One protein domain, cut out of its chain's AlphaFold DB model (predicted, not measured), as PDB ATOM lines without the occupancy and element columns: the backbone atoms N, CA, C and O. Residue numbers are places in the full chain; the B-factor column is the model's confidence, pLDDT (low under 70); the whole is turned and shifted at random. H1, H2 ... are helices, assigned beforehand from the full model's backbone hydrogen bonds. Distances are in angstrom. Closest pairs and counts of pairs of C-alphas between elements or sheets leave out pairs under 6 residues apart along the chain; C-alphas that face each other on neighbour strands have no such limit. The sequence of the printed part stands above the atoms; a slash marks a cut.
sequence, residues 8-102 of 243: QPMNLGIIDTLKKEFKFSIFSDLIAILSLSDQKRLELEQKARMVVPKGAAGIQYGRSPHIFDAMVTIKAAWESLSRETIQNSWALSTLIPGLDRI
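What this domain is: This is residues 8 to 102 of the 243 residues of the protein "DDE-1 domain-containing protein" of Thraustotheca clavata (UniProt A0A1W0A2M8). A long, thin rod of helices that goes out and comes back: the longest helix, H1, runs along much of it, H2 makes a steep corner beyond the last residues of H1, and the chain then folds back through a long stretch with no named element, residues 52 to 66. On the way back H3 crosses H1 steeply over residues 18 to 26, and H4 packs on the first residues of H1. The printed part has 95 residues with four named helices, H1, H2, H3 and H4 in that order, and no named strand; its class is all helix. The whole is only just loose, close to extended, with a radius of gyration of the C-alphas of 18.5 A and spans of 59 by 25 by 16 A.

Where its parts are: H1, residues 12 to 34, is 32.0 A from first to last C-alpha, from Leu 12 at (30.535, 33.161, 26.503) to Leu 34 at (1.948, 47.164, 23.641). H2 is residues 38 to 51, 19.9 A long. H3 is residues 67 to 80, 19.8 A long. H4 is residues 83 to 92, 14.3 A long, and ends at C-alpha 92, at (38.852, 34.556, 31.013).

How they stand to each other: H1 touches H3 with residues 18 to 26 alone; their closest C-alphas, those of Glu 21 and Ala 77, are 5.3 A apart. The two helices run opposite ways at a steep tilt of 55 degrees. H1 touches H4 with residues 12 to 14 alone; the closest C-alphas, those of Gly 13 and Ser 89, are 5.8 A apart. H1 and H4 run opposite ways at a steep tilt of 43 degrees. H1 and H2 are close but not clearly touching, with the closest C-alphas, those of Ile 33 and Arg 41, 7.5 A apart. They run opposite ways at a steep tilt of 69.9 degrees, only just short of about perpendicular. H2 is apart from H3 and from H4, and H3 and H4 are apart too. In H1, H2, H3 and H4 every O i to N i+4 pair is within hydrogen-bond range.

The domain as a whole: The two C-alphas farthest apart, those of Gln 39 and Pro 97, are 59.6 A apart, while those of Gln 8 and Ile 102, the first and last printed, are 19.4 A apart. The printed part has no cut. The link from H2 to H3 is long, with 15 residues; the links from H1 to H2 and from H3 to H4 are tight. The mean pLDDT of the printed part is 73.5, and the model's confidence is under 70 at residues 8 to 14, residue 55 and residues 83 to 102; H4 has a mean of 64.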
ATOM      1  N   GLN A   8      38.293  28.862  20.187       48.38
ATOM      2  CA  GLN A   8      37.515  30.058  20.463       48.38
ATOM      3  C   GLN A   8      38.016  30.628  21.796       48.38
ATOM      4  O   GLN A   8      38.092  29.879  22.775       48.38
ATOM      5  N   PRO A   9      38.357  31.931  21.873       50.12
ATOM      6  CA  PRO A   9      38.413  32.615  23.160       50.12
ATOM      7  C   PRO A   9      37.132  32.265  23.904       50.12
ATOM      8  O   PRO A   9      36.119  32.033  23.246       50.12
ATOM      9  N   MET A  10      37.161  32.164  25.230       53.91
ATOM     10  CA  MET A  10      35.965  31.868  26.016       53.91
ATOM     11  C   MET A  10      34.981  33.042  25.841       53.91
ATOM     12  O   MET A  10      34.976  34.012  26.586       53.91
ATOM     13  N   ASN A  11      34.230  32.963  24.743       56.91
ATOM     14  CA  ASN A  11      33.409  33.974  24.083       56.91
ATOM     15  C   ASN A  11      32.030  34.054  24.743       56.91
ATOM     16  O   ASN A  11      31.201  34.848  24.326       56.91
ATOM     17  N   LEU A  12      31.789  33.225  25.764       59.81
ATOM     18  CA  LEU A  12      30.535  33.161  26.503       59.81
ATOM     19  C   LEU A  12      30.195  34.534  27.077       59.81
ATOM     20  O   LEU A  12      29.178  35.074  26.699       59.81
ATOM     21  N   GLY A  13      31.109  35.216  27.775       61.88
ATOM     22  CA  GLY A  13      30.816  36.555  28.310       61.88
ATOM     23  C   GLY A  13      30.389  37.596  27.259       61.88
ATOM     24  O   GLY A  13      29.518  38.421  27.532       61.88
ATOM     25  N   ILE A  14      30.949  37.554  26.042       66.94
ATOM     26  CA  ILE A  14      30.536  38.438  24.936       66.94
ATOM     27  C   ILE A  14      29.202  37.978  24.348       66.94
ATOM     28  O   ILE A  14      28.334  38.810  24.110       66.94
ATOM     29  N   ILE A  15      29.031  36.675  24.118       73.19
ATOM     30  CA  ILE A  15      27.796  36.081  23.592       73.19
ATOM     31  C   ILE A  15      26.636  36.328  24.558       73.19
ATOM     32  O   ILE A  15      25.587  36.788  24.124       73.19
ATOM     33  N   ASP A  16      26.832  36.092  25.846       71.31
ATOM     34  CA  ASP A  16      25.850  36.274  26.911       71.31
ATOM     35  C   ASP A  16      25.491  37.751  27.037       71.31
ATOM     36  O   ASP A  16      24.314  38.099  27.049       71.31
ATOM     37  N   THR A  17      26.486  38.648  27.001       70.75
ATOM     38  CA  THR A  17      26.220  40.095  26.985       70.75
ATOM     39  C   THR A  17      25.455  40.507  25.725       70.75
ATOM     40  O   THR A  17      24.485  41.249  25.822       70.75
ATOM     41  N   LEU A  18      25.816  39.999  24.544       74.12
ATOM     42  CA  LEU A  18      25.098  40.291  23.299       74.12
ATOM     43  C   LEU A  18      23.658  39.784  23.331       74.12
ATOM     44  O   LEU A  18      22.749  40.525  22.970       74.12
ATOM     45  N   LYS A  19      23.443  38.541  23.770       77.50
ATOM     46  CA  LYS A  19      22.113  37.943  23.932       77.50
ATOM     47  C   LYS A  19      21.276  38.760  24.907       77.50
ATOM     48  O   LYS A  19      20.123  39.062  24.615       77.50
ATOM     49  N   LYS A  20      21.864  39.146  26.037       77.19
ATOM     50  CA  LYS A  20      21.243  39.957  27.083       77.19
ATOM     51  C   LYS A  20      20.799  41.323  26.559       77.19
ATOM     52  O   LYS A  20      19.619  41.651  26.658       77.19
ATOM     53  N   GLU A  21      21.714  42.088  25.970       78.69
ATOM     54  CA  GLU A  21      21.426  43.414  25.408       78.69
ATOM     55  C   GLU A  21      20.404  43.326  24.264       78.69
ATOM     56  O   GLU A  21      19.485  44.143  24.170       78.69
ATOM     57  N   PHE A  22      20.496  42.278  23.440       81.06
ATOM     58  CA  PHE A  22      19.525  42.007  22.387       81.06
ATOM     59  C   PHE A  22      18.115  41.763  22.931       81.06
ATOM     60  O   PHE A  22      17.168  42.443  22.527       81.06
ATOM     61  N   LYS A  23      17.973  40.811  23.863       81.38
ATOM     62  CA  LYS A  23      16.687  40.458  24.476       81.38
ATOM     63  C   LYS A  23      16.076  41.682  25.164       81.38
ATOM     64  O   LYS A  23      14.908  41.983  24.934       81.38
ATOM     65  N   PHE A  24      16.871  42.426  25.938       81.56
ATOM     66  CA  PHE A  24      16.419  43.637  26.626       81.56
ATOM     67  C   PHE A  24      15.833  44.675  25.663       81.56
ATOM     68  O   PHE A  24      14.716  45.148  25.871       81.56
ATOM     69  N   SER A  25      16.549  44.988  24.581       81.25
ATOM     70  CA  SER A  25      16.094  45.981  23.606       81.25
ATOM     71  C   SER A  25      14.810  45.549  22.892       81.25
ATOM     72  O   SER A  25      13.889  46.355  22.787       81.25
ATOM     73  N   ILE A  26      14.706  44.289  22.454       82.06
ATOM     74  CA  ILE A  26      13.499  43.785  21.777       82.06
ATOM     75  C   ILE A  26      12.284  43.834  22.706       82.06
ATOM     76  O   ILE A  26      11.212  44.282  22.292       82.06
ATOM     77  N   PHE A  27      12.432  43.403  23.961       81.25
ATOM     78  CA  PHE A  27      11.327  43.433  24.916       81.25
ATOM     79  C   PHE A  27      10.913  44.858  25.269       81.25
ATOM     80  O   PHE A  27       9.718  45.140  25.304       81.25
ATOM     81  N   SER A  28      11.868  45.769  25.459       82.62
ATOM     82  CA  SER A  28      11.577  47.185  25.698       82.62
ATOM     83  C   SER A  28      10.748  47.792  24.559       82.62
ATOM     84  O   SER A  28       9.718  48.422  24.806       82.62
ATOM     85  N   ASP A  29      11.145  47.553  23.307       83.38
ATOM     86  CA  ASP A  29      10.428  48.070  22.137       83.38
ATOM     87  C   ASP A  29       9.025  47.459  22.014       83.38
ATOM     88  O   ASP A  29       8.047  48.158  21.732       83.38
ATOM     89  N   LEU A  30       8.898  46.158  22.276       82.69
ATOM     90  CA  LEU A  30       7.622  45.453  22.217       82.69
ATOM     91  C   LEU A  30       6.657  45.948  23.304       82.69
ATOM     92  O   LEU A  30       5.495  46.233  23.013       82.69
ATOM     93  N   ILE A  31       7.148  46.143  24.529       82.56
ATOM     94  CA  ILE A  31       6.385  46.715  25.643       82.56
ATOM     95  C   ILE A  31       5.922  48.138  25.315       82.56
ATOM     96  O   ILE A  31       4.755  48.470  25.540       82.56
ATOM     97  N   ALA A  32       6.794  48.978  24.752       84.38
ATOM     98  CA  ALA A  32       6.447  50.350  24.389       84.38
ATOM     99  C   ALA A  32       5.273  50.395  23.397       84.38
ATOM    100  O   ALA A  32       4.346  51.192  23.549       84.38
ATOM    101  N   ILE A  33       5.267  49.488  22.421       83.25
ATOM    102  CA  ILE A  33       4.203  49.360  21.421       83.25
ATOM    103  C   ILE A  33       2.926  48.752  22.019       83.25
ATOM    104  O   ILE A  33       1.815  49.229  21.754       83.25
ATOM    105  N   LEU A  34       3.059  47.742  22.880       80.38
ATOM    106  CA  LEU A  34       1.948  47.164  23.641       80.38
ATOM    107  C   LEU A  34       1.411  48.099  24.733       80.38
ATOM    108  O   LEU A  34       0.344  47.842  25.275       80.38
ATOM    109  N   SER A  35       2.051  49.225  25.013       83.62
ATOM    110  CA  SER A  35       1.505  50.241  25.924       83.62
ATOM    111  C   SER A  35       0.683  51.315  25.196       83.62
ATOM    112  O   SER A  35       0.046  52.155  25.829       83.62
ATOM    113  N   LEU A  36       0.677  51.312  23.857       84.31
ATOM    114  CA  LEU A  36      -0.104  52.259  23.057       84.31
ATOM    115  C   LEU A  36      -1.602  51.930  23.070       84.31
ATOM    116  O   LEU A  36      -1.999  50.772  23.175       84.31
ATOM    117  N   SER A  37      -2.436  52.958  22.878       87.56
ATOM    118  CA  SER A  37      -3.874  52.775  22.656       87.56
ATOM    119  C   SER A  37      -4.159  52.080  21.322       87.56
ATOM    120  O   SER A  37      -3.395  52.217  20.362       87.56
ATOM    121  N   ASP A  38      -5.303  51.402  21.227       85.50
ATOM    122  CA  ASP A  38      -5.705  50.667  20.019       85.50
ATOM    123  C   ASP A  38      -5.749  51.558  18.773       85.50
ATOM    124  O   ASP A  38      -5.288  51.161  17.704       85.50
ATOM    125  N   GLN A  39      -6.206  52.804  18.929       89.38
ATOM    126  CA  GLN A  39      -6.208  53.798  17.856       89.38
ATOM    127  C   GLN A  39      -4.794  54.059  17.310       89.38
ATOM    128  O   GLN A  39      -4.587  54.069  16.098       89.38
ATOM    129  N   LYS A  40      -3.801  54.216  18.193       88.06
ATOM    130  CA  LYS A  40      -2.408  54.451  17.787       88.06
ATOM    131  C   LYS A  40      -1.778  53.215  17.151       88.06
ATOM    132  O   LYS A  40      -1.016  53.344  16.197       88.06
ATOM    133  N   ARG A  41      -2.101  52.012  17.635       85.31
ATOM    134  CA  ARG A  41      -1.631  50.769  17.001       85.31
ATOM    135  C   ARG A  41      -2.227  50.587  15.603       85.31
ATOM    136  O   ARG A  41      -1.503  50.205  14.688       85.31
ATOM    137  N   LEU A  42      -3.502  50.935  15.413       86.38
ATOM    138  CA  LEU A  42      -4.159  50.911  14.104       86.38
ATOM    139  C   LEU A  42      -3.507  51.895  13.117       86.38
ATOM    140  O   LEU A  42      -3.295  51.553  11.955       86.38
ATOM    141  N   GLU A  43      -3.139  53.094  13.575       90.62
ATOM    142  CA  GLU A  43      -2.404  54.080  12.767       90.62
ATOM    143  C   GLU A  43      -1.023  53.564  12.338       90.62
ATOM    144  O   GLU A  43      -0.643  53.700  11.170       90.62
ATOM    145  N   LEU A  44      -0.284  52.921  13.248       89.00
ATOM    146  CA  LEU A  44       0.994  52.276  12.929       89.00
ATOM    147  C   LEU A  44       0.817  51.159  11.897       89.00
ATOM    148  O   LEU A  44       1.597  51.072  10.946       89.00
ATOM    149  N   GLU A  45      -0.244  50.363  12.025       84.25
ATOM    150  CA  GLU A  45      -0.552  49.289  11.090       84.25
ATOM    151  C   GLU A  45      -0.879  49.820   9.685       84.25
ATOM    152  O   GLU A  45      -0.402  49.281   8.679       84.25
ATOM    153  N   GLN A  46      -1.670  50.892   9.601       86.75
ATOM    154  CA  GLN A  46      -1.988  51.567   8.342       86.75
ATOM    155  C   GLN A  46      -0.731  52.160   7.704       86.75
ATOM    156  O   GLN A  46      -0.487  51.951   6.515       86.75
ATOM    157  N   LYS A  47       0.122  52.815   8.500       86.31
ATOM    158  CA  LYS A  47       1.410  53.342   8.039       86.31
ATOM    159  C   LYS A  47       2.309  52.233   7.491       86.31
ATOM    160  O   LYS A  47       2.915  52.413   6.435       86.31
ATOM    161  N   ALA A  48       2.337  51.071   8.145       84.69
ATOM    162  CA  ALA A  48       3.079  49.905   7.675       84.69
ATOM    163  C   ALA A  48       2.619  49.461   6.277       84.69
ATOM    164  O   ALA A  48       3.444  49.195   5.409       84.69
ATOM    165  N   ARG A  49       1.301  49.429   6.037       81.69
ATOM    166  CA  ARG A  49       0.720  49.038   4.739       81.69
ATOM    167  C   ARG A  49       1.025  50.033   3.615       81.69
ATOM    168  O   ARG A  49       1.030  49.627   2.456       81.69
ATOM    169  N   MET A  50       1.232  51.310   3.941       81.62
ATOM    170  CA  MET A  50       1.434  52.373   2.949       81.62
ATOM    171  C   MET A  50       2.903  52.647   2.626       81.62
ATOM    172  O   MET A  50       3.217  52.984   1.489       81.62
ATOM    173  N   VAL A  51       3.790  52.550   3.617       80.00
ATOM    174  CA  VAL A  51       5.168  53.064   3.509       80.00
ATOM    175  C   VAL A  51       6.204  51.943   3.432       80.00
ATOM    176  O   VAL A  51       7.303  52.156   2.924       80.00
ATOM    177  N   VAL A  52       5.876  50.742   3.913       77.62
ATOM    178  CA  VAL A  52       6.853  49.668   4.099       77.62
ATOM    179  C   VAL A  52       6.645  48.567   3.053       77.62
ATOM    180  O   VAL A  52       5.507  48.143   2.833       77.62
ATOM    181  N   PRO A  53       7.717  48.061   2.409       76.56
ATOM    182  CA  PRO A  53       7.626  46.887   1.550       76.56
ATOM    183  C   PRO A  53       6.954  45.713   2.269       76.56
ATOM    184  O   PRO A  53       7.149  45.509   3.472       76.56
ATOM    185  N   LYS A  54       6.169  44.915   1.534       71.06
ATOM    186  CA  LYS A  54       5.501  43.737   2.104       71.06
ATOM    187  C   LYS A  54       6.528  42.838   2.796       71.06
ATOM    188  O   LYS A  54       7.504  42.429   2.179       71.06
ATOM    189  N   GLY A  55       6.273  42.539   4.066       67.50
ATOM    190  CA  GLY A  55       7.138  41.700   4.893       67.50
ATOM    191  C   GLY A  55       8.238  42.445   5.649       67.50
ATOM    192  O   GLY A  55       8.809  41.842   6.537       67.50
ATOM    193  N   ALA A  56       8.493  43.733   5.385       71.19
ATOM    194  CA  ALA A  56       9.572  44.489   6.037       71.19
ATOM    195  C   ALA A  56       9.122  45.320   7.260       71.19
ATOM    196  O   ALA A  56       9.909  46.082   7.821       71.19
ATOM    197  N   ALA A  57       7.852  45.216   7.662       77.31
ATOM    198  CA  ALA A  57       7.303  45.953   8.798       77.31
ATOM    199  C   ALA A  57       7.541  45.196  10.111       77.31
ATOM    200  O   ALA A  57       6.958  44.135  10.321       77.31
ATOM    201  N   GLY A  58       8.380  45.774  10.969       83.06
ATOM    202  CA  GLY A  58       8.780  45.234  12.269       83.06
ATOM    203  C   GLY A  58       8.077  45.850  13.485       83.06
ATOM    204  O   GLY A  58       7.017  46.472  13.353       83.06
ATOM    205  N   ILE A  59       8.699  45.725  14.665       84.88
ATOM    206  CA  ILE A  59       8.141  46.122  15.980       84.88
ATOM    207  C   ILE A  59       7.642  47.568  15.980       84.88
ATOM    208  O   ILE A  59       6.516  47.846  16.388       84.88
ATOM    209  N   GLN A  60       8.436  48.484  15.421       83.06
ATOM    210  CA  GLN A  60       8.125  49.916  15.317       83.06
ATOM    211  C   GLN A  60       6.792  50.240  14.603       83.06
ATOM    212  O   GLN A  60       6.285  51.354  14.719       83.06
ATOM    213  N   TYR A  61       6.220  49.285  13.861       83.75
ATOM    214  CA  TYR A  61       4.936  49.416  13.167       83.75
ATOM    215  C   TYR A  61       3.790  48.645  13.837       83.75
ATOM    216  O   TYR A  61       2.745  48.449  13.215       83.75
ATOM    217  N   GLY A  62       3.954  48.176  15.077       78.19
ATOM    218  CA  GLY A  62       2.916  47.376  15.734       78.19
ATOM    219  C   GLY A  62       2.853  45.926  15.255       78.19
ATOM    220  O   GLY A  62       1.825  45.275  15.432       78.19
ATOM    221  N   ARG A  63       3.906  45.427  14.598       76.88
ATOM    222  CA  ARG A  63       3.992  44.058  14.070       76.88
ATOM    223  C   ARG A  63       4.960  43.216  14.900       76.88
ATOM    224  O   ARG A  63       5.713  43.745  15.710       76.88
ATOM    225  N   SER A  64       4.935  41.902  14.685       77.00
ATOM    226  CA  SER A  64       5.912  40.988  15.278       77.00
ATOM    227  C   SER A  64       7.349  41.381  14.897       77.00
ATOM    228  O   SER A  64       7.543  41.952  13.818       77.00
ATOM    229  N   PRO A  65       8.350  41.054  15.737       78.06
ATOM    230  CA  PRO A  65       9.751  41.340  15.447       78.06
ATOM    231  C   PRO A  65      10.182  40.852  14.062       78.06
ATOM    232  O   PRO A  65      10.041  39.673  13.734       78.06
ATOM    233  N   HIS A  66      10.702  41.765  13.243       82.00
ATOM    234  CA  HIS A  66      11.233  41.465  11.918       82.00
ATOM    235  C   HIS A  66      12.755  41.271  11.984       82.00
ATOM    236  O   HIS A  66      13.433  41.843  12.837       82.00
ATOM    237  N   ILE A  67      13.333  40.516  11.041       76.75
ATOM    238  CA  ILE A  67      14.786  40.262  11.003       76.75
ATOM    239  C   ILE A  67      15.611  41.556  10.937       76.75
ATOM    240  O   ILE A  67      16.704  41.628  11.487       76.75
ATOM    241  N   PHE A  68      15.067  42.604  10.316       76.50
ATOM    242  CA  PHE A  68      15.698  43.923  10.291       76.50
ATOM    243  C   PHE A  68      15.783  44.560  11.682       76.50
ATOM    244  O   PHE A  68      16.819  45.134  12.007       76.50
ATOM    245  N   ASP A  69      14.743  44.416  12.510       78.38
ATOM    246  CA  ASP A  69      14.784  44.878  13.902       78.38
ATOM    247  C   ASP A  69      15.899  44.131  14.636       78.38
ATOM    248  O   ASP A  69      16.755  44.750  15.260       78.38
ATOM    249  N   ALA A  70      15.982  42.811  14.436       77.75
ATOM    250  CA  ALA A  70      17.028  42.012  15.053       77.75
ATOM    251  C   ALA A  70      18.443  42.435  14.622       77.75
ATOM    252  O   ALA A  70      19.340  42.525  15.457       77.75
ATOM    253  N   MET A  71      18.652  42.750  13.340       76.50
ATOM    254  CA  MET A  71      19.938  43.244  12.833       76.50
ATOM    255  C   MET A  71      20.335  44.585  13.458       76.50
ATOM    256  O   MET A  71      21.496  44.768  13.832       76.50
ATOM    257  N   VAL A  72      19.387  45.519  13.571       81.88
ATOM    258  CA  VAL A  72      19.619  46.827  14.199       81.88
ATOM    259  C   VAL A  72      19.953  46.645  15.676       81.88
ATOM    260  O   VAL A  72      20.942  47.203  16.150       81.88
ATOM    261  N   THR A  73      19.190  45.811  16.378       80.19
ATOM    262  CA  THR A  73      19.398  45.541  17.796       80.19
ATOM    263  C   THR A  73      20.731  44.843  18.064       80.19
ATOM    264  O   THR A  73      21.458  45.261  18.958       80.19
ATOM    265  N   ILE A  74      21.112  43.829  17.279       78.50
ATOM    266  CA  ILE A  74      22.411  43.148  17.426       78.50
ATOM    267  C   ILE A  74      23.565  44.130  17.206       78.50
ATOM    268  O   ILE A  74      24.545  44.111  17.949       78.50
ATOM    269  N   LYS A  75      23.457  45.011  16.205       79.25
ATOM    270  CA  LYS A  75      24.465  46.048  15.959       79.25
ATOM    271  C   LYS A  75      24.576  47.007  17.145       79.25
ATOM    272  O   LYS A  75      25.688  47.291  17.577       79.25
ATOM    273  N   ALA A  76      23.447  47.462  17.687       81.12
ATOM    274  CA  ALA A  76      23.425  48.342  18.851       81.12
ATOM    275  C   ALA A  76      24.009  47.655  20.101       81.12
ATOM    276  O   ALA A  76      24.820  48.252  20.802       81.12
ATOM    277  N   ALA A  77      23.668  46.383  20.325       77.50
ATOM    278  CA  ALA A  77      24.206  45.558  21.404       77.50
ATOM    279  C   ALA A  77      25.722  45.341  21.275       77.50
ATOM    280  O   ALA A  77      26.444  45.359  22.263       77.50
ATOM    281  N   TRP A  78      26.235  45.162  20.055       78.00
ATOM    282  CA  TRP A  78      27.676  45.076  19.816       78.00
ATOM    283  C   TRP A  78      28.384  46.407  20.083       78.00
ATOM    284  O   TRP A  78      29.455  46.434  20.685       78.00
ATOM    285  N   GLU A  79      27.782  47.516  19.654       81.88
ATOM    286  CA  GLU A  79      28.311  48.864  19.876       81.88
ATOM    287  C   GLU A  79      28.253  49.291  21.354       81.88
ATOM    288  O   GLU A  79      29.060  50.125  21.768       81.88
ATOM    289  N   SER A  80      27.359  48.708  22.162       78.31
ATOM    290  CA  SER A  80      27.256  48.973  23.605       78.31
ATOM    291  C   SER A  80      28.260  48.183  24.455       78.31
ATOM    292  O   SER A  80      28.466  48.520  25.626       78.31
ATOM    293  N   LEU A  81      28.929  47.170  23.888       74.81
ATOM    294  CA  LEU A  81      29.941  46.393  24.601       74.81
ATOM    295  C   LEU A  81      31.089  47.294  25.062       74.81
ATOM    296  O   LEU A  81      31.812  47.901  24.267       74.81
ATOM    297  N   SER A  82      31.310  47.337  26.374       75.12
ATOM    298  CA  SER A  82      32.424  48.095  26.924       75.12
ATOM    299  C   SER A  82      33.757  47.430  26.575       75.12
ATOM    300  O   SER A  82      33.890  46.203  26.492       75.12
ATOM    301  N   ARG A  83      34.796  48.259  26.438       69.44
ATOM    302  CA  ARG A  83      36.181  47.786  26.303       69.44
ATOM    303  C   ARG A  83      36.557  46.816  27.428       69.44
ATOM    304  O   ARG A  83      37.255  45.842  27.170       69.44
ATOM    305  N   GLU A  84      36.076  47.078  28.640       67.44
ATOM    306  CA  GLU A  84      36.295  46.242  29.821       67.44
ATOM    307  C   GLU A  84      35.688  44.842  29.649       67.44
ATOM    308  O   GLU A  84      36.372  43.855  29.893       67.44
ATOM    309  N   THR A  85      34.452  44.722  29.150       67.44
ATOM    310  CA  THR A  85      33.814  43.421  28.877       67.44
ATOM    311  C   THR A  85      34.611  42.609  27.857       67.44
ATOM    312  O   THR A  85      34.819  41.406  28.035       67.44
ATOM    313  N   ILE A  86      35.118  43.268  26.810       68.06
ATOM    314  CA  ILE A  86      35.968  42.627  25.799       68.06
ATOM    315  C   ILE A  86      37.279  42.159  26.442       68.06
ATOM    316  O   ILE A  86      37.666  41.004  26.278       68.06
ATOM    317  N   GLN A  87      37.945  43.023  27.213       63.59
ATOM    318  CA  GLN A  87      39.189  42.697  27.917       63.59
ATOM    319  C   GLN A  87      39.005  41.544  28.909       63.59
ATOM    320  O   GLN A  87      39.815  40.624  28.909       63.59
ATOM    321  N   ASN A  88      37.919  41.542  29.681       63.47
ATOM    322  CA  ASN A  88      37.576  40.476  30.622       63.47
ATOM    323  C   ASN A  88      37.272  39.154  29.905       63.47
ATOM    324  O   ASN A  88      37.638  38.090  30.385       63.47
ATOM    325  N   SER A  89      36.672  39.188  28.720       63.19
ATOM    326  CA  SER A  89      36.442  37.963  27.940       63.19
ATOM    327  C   SER A  89      37.755  37.353  27.433       63.19
ATOM    328  O   SER A  89      37.930  36.135  27.433       63.19
ATOM    329  N   TRP A  90      38.733  38.195  27.081       60.06
ATOM    330  CA  TRP A  90      40.098  37.752  26.784       60.06
ATOM    331  C   TRP A  90      40.851  37.274  28.029       60.06
ATOM    332  O   TRP A  90      41.575  36.288  27.947       60.06
ATOM    333  N   ALA A  91      40.637  37.927  29.171       58.53
ATOM    334  CA  ALA A  91      41.164  37.546  30.481       58.53
ATOM    335  C   ALA A  91      40.756  36.126  30.877       58.53
ATOM    336  O   ALA A  91      41.576  35.306  31.274       58.53
ATOM    337  N   LEU A  92      39.460  35.846  30.724       54.59
ATOM    338  CA  LEU A  92      38.852  34.556  31.013       54.59
ATOM    339  C   LEU A  92      39.203  33.505  29.961       54.59
ATOM    340  O   LEU A  92      39.100  32.307  30.232       54.59
ATOM    341  N   SER A  93      39.630  33.924  28.768       53.91
ATOM    342  CA  SER A  93      40.129  32.994  27.771       53.91
ATOM    343  C   SER A  93      41.420  32.352  28.281       53.91
ATOM    344  O   SER A  93      42.404  33.023  28.576       53.91
ATOM    345  N   THR A  94      41.474  31.019  28.300       52.22
ATOM    346  CA  THR A  94      42.714  30.271  28.587       52.22
ATOM    347  C   THR A  94      43.796  30.482  27.516       52.22
ATOM    348  O   THR A  94      44.826  29.815  27.537       52.22
ATOM    349  N   LEU A  95      43.544  31.367  26.544       51.34
ATOM    350  CA  LEU A  95      44.441  31.725  25.453       51.34
ATOM    351  C   LEU A  95      45.495  32.752  25.884       51.34
ATOM    352  O   LEU A  95      46.517  32.864  25.210       51.34
ATOM    353  N   ILE A  96      45.281  33.474  26.992       47.75
ATOM    354  CA  ILE A  96      46.247  34.437  27.537       47.75
ATOM    355  C   ILE A  96      46.612  34.024  28.973       47.75
ATOM    356  O   ILE A  96      45.819  34.221  29.892       47.75
ATOM    357  N   PRO A  97      47.802  33.441  29.205       45.91
ATOM    358  CA  PRO A  97      48.242  33.078  30.548       45.91
ATOM    359  C   PRO A  97      48.417  34.322  31.438       45.91
ATOM    360  O   PRO A  97      49.215  35.198  31.107       45.91
ATOM    361  N   GLY A  98      47.719  34.377  32.582       49.06
ATOM    362  CA  GLY A  98      48.001  35.329  33.670       49.06
ATOM    363  C   GLY A  98      46.985  36.451  33.929       49.06
ATOM    364  O   GLY A  98      47.335  37.394  34.632       49.06
ATOM    365  N   LEU A  99      45.758  36.387  33.401       45.22
ATOM    366  CA  LEU A  99      44.697  37.332  33.775       45.22
ATOM    367  C   LEU A  99      43.690  36.665  34.732       45.22
ATOM    368  O   LEU A  99      42.878  35.837  34.324       45.22
ATOM    369  N   ASP A 100      43.766  37.008  36.017       41.44
ATOM    370  CA  ASP A 100      42.864  36.479  37.043       41.44
ATOM    371  C   ASP A 100      41.434  37.049  36.925       41.44
ATOM    372  O   ASP A 100      41.207  38.187  36.514       41.44
ATOM    373  N   ARG A 101      40.464  36.191  37.260       47.38
ATOM    374  CA  ARG A 101      39.032  36.265  36.922       47.38
ATOM    375  C   ARG A 101      38.274  37.375  37.672       47.38
ATOM    376  O   ARG A 101      38.347  37.448  38.894       47.38
ATOM    377  N   ILE A 102      37.462  38.157  36.953       44.44
ATOM    378  CA  ILE A 102      36.542  39.171  37.508       44.44
ATOM    379  C   ILE A 102      35.095  38.639  37.437       44.44
ATOM    380  O   ILE A 102      34.708  38.021  36.450       44.44
TER     381      ILE A 102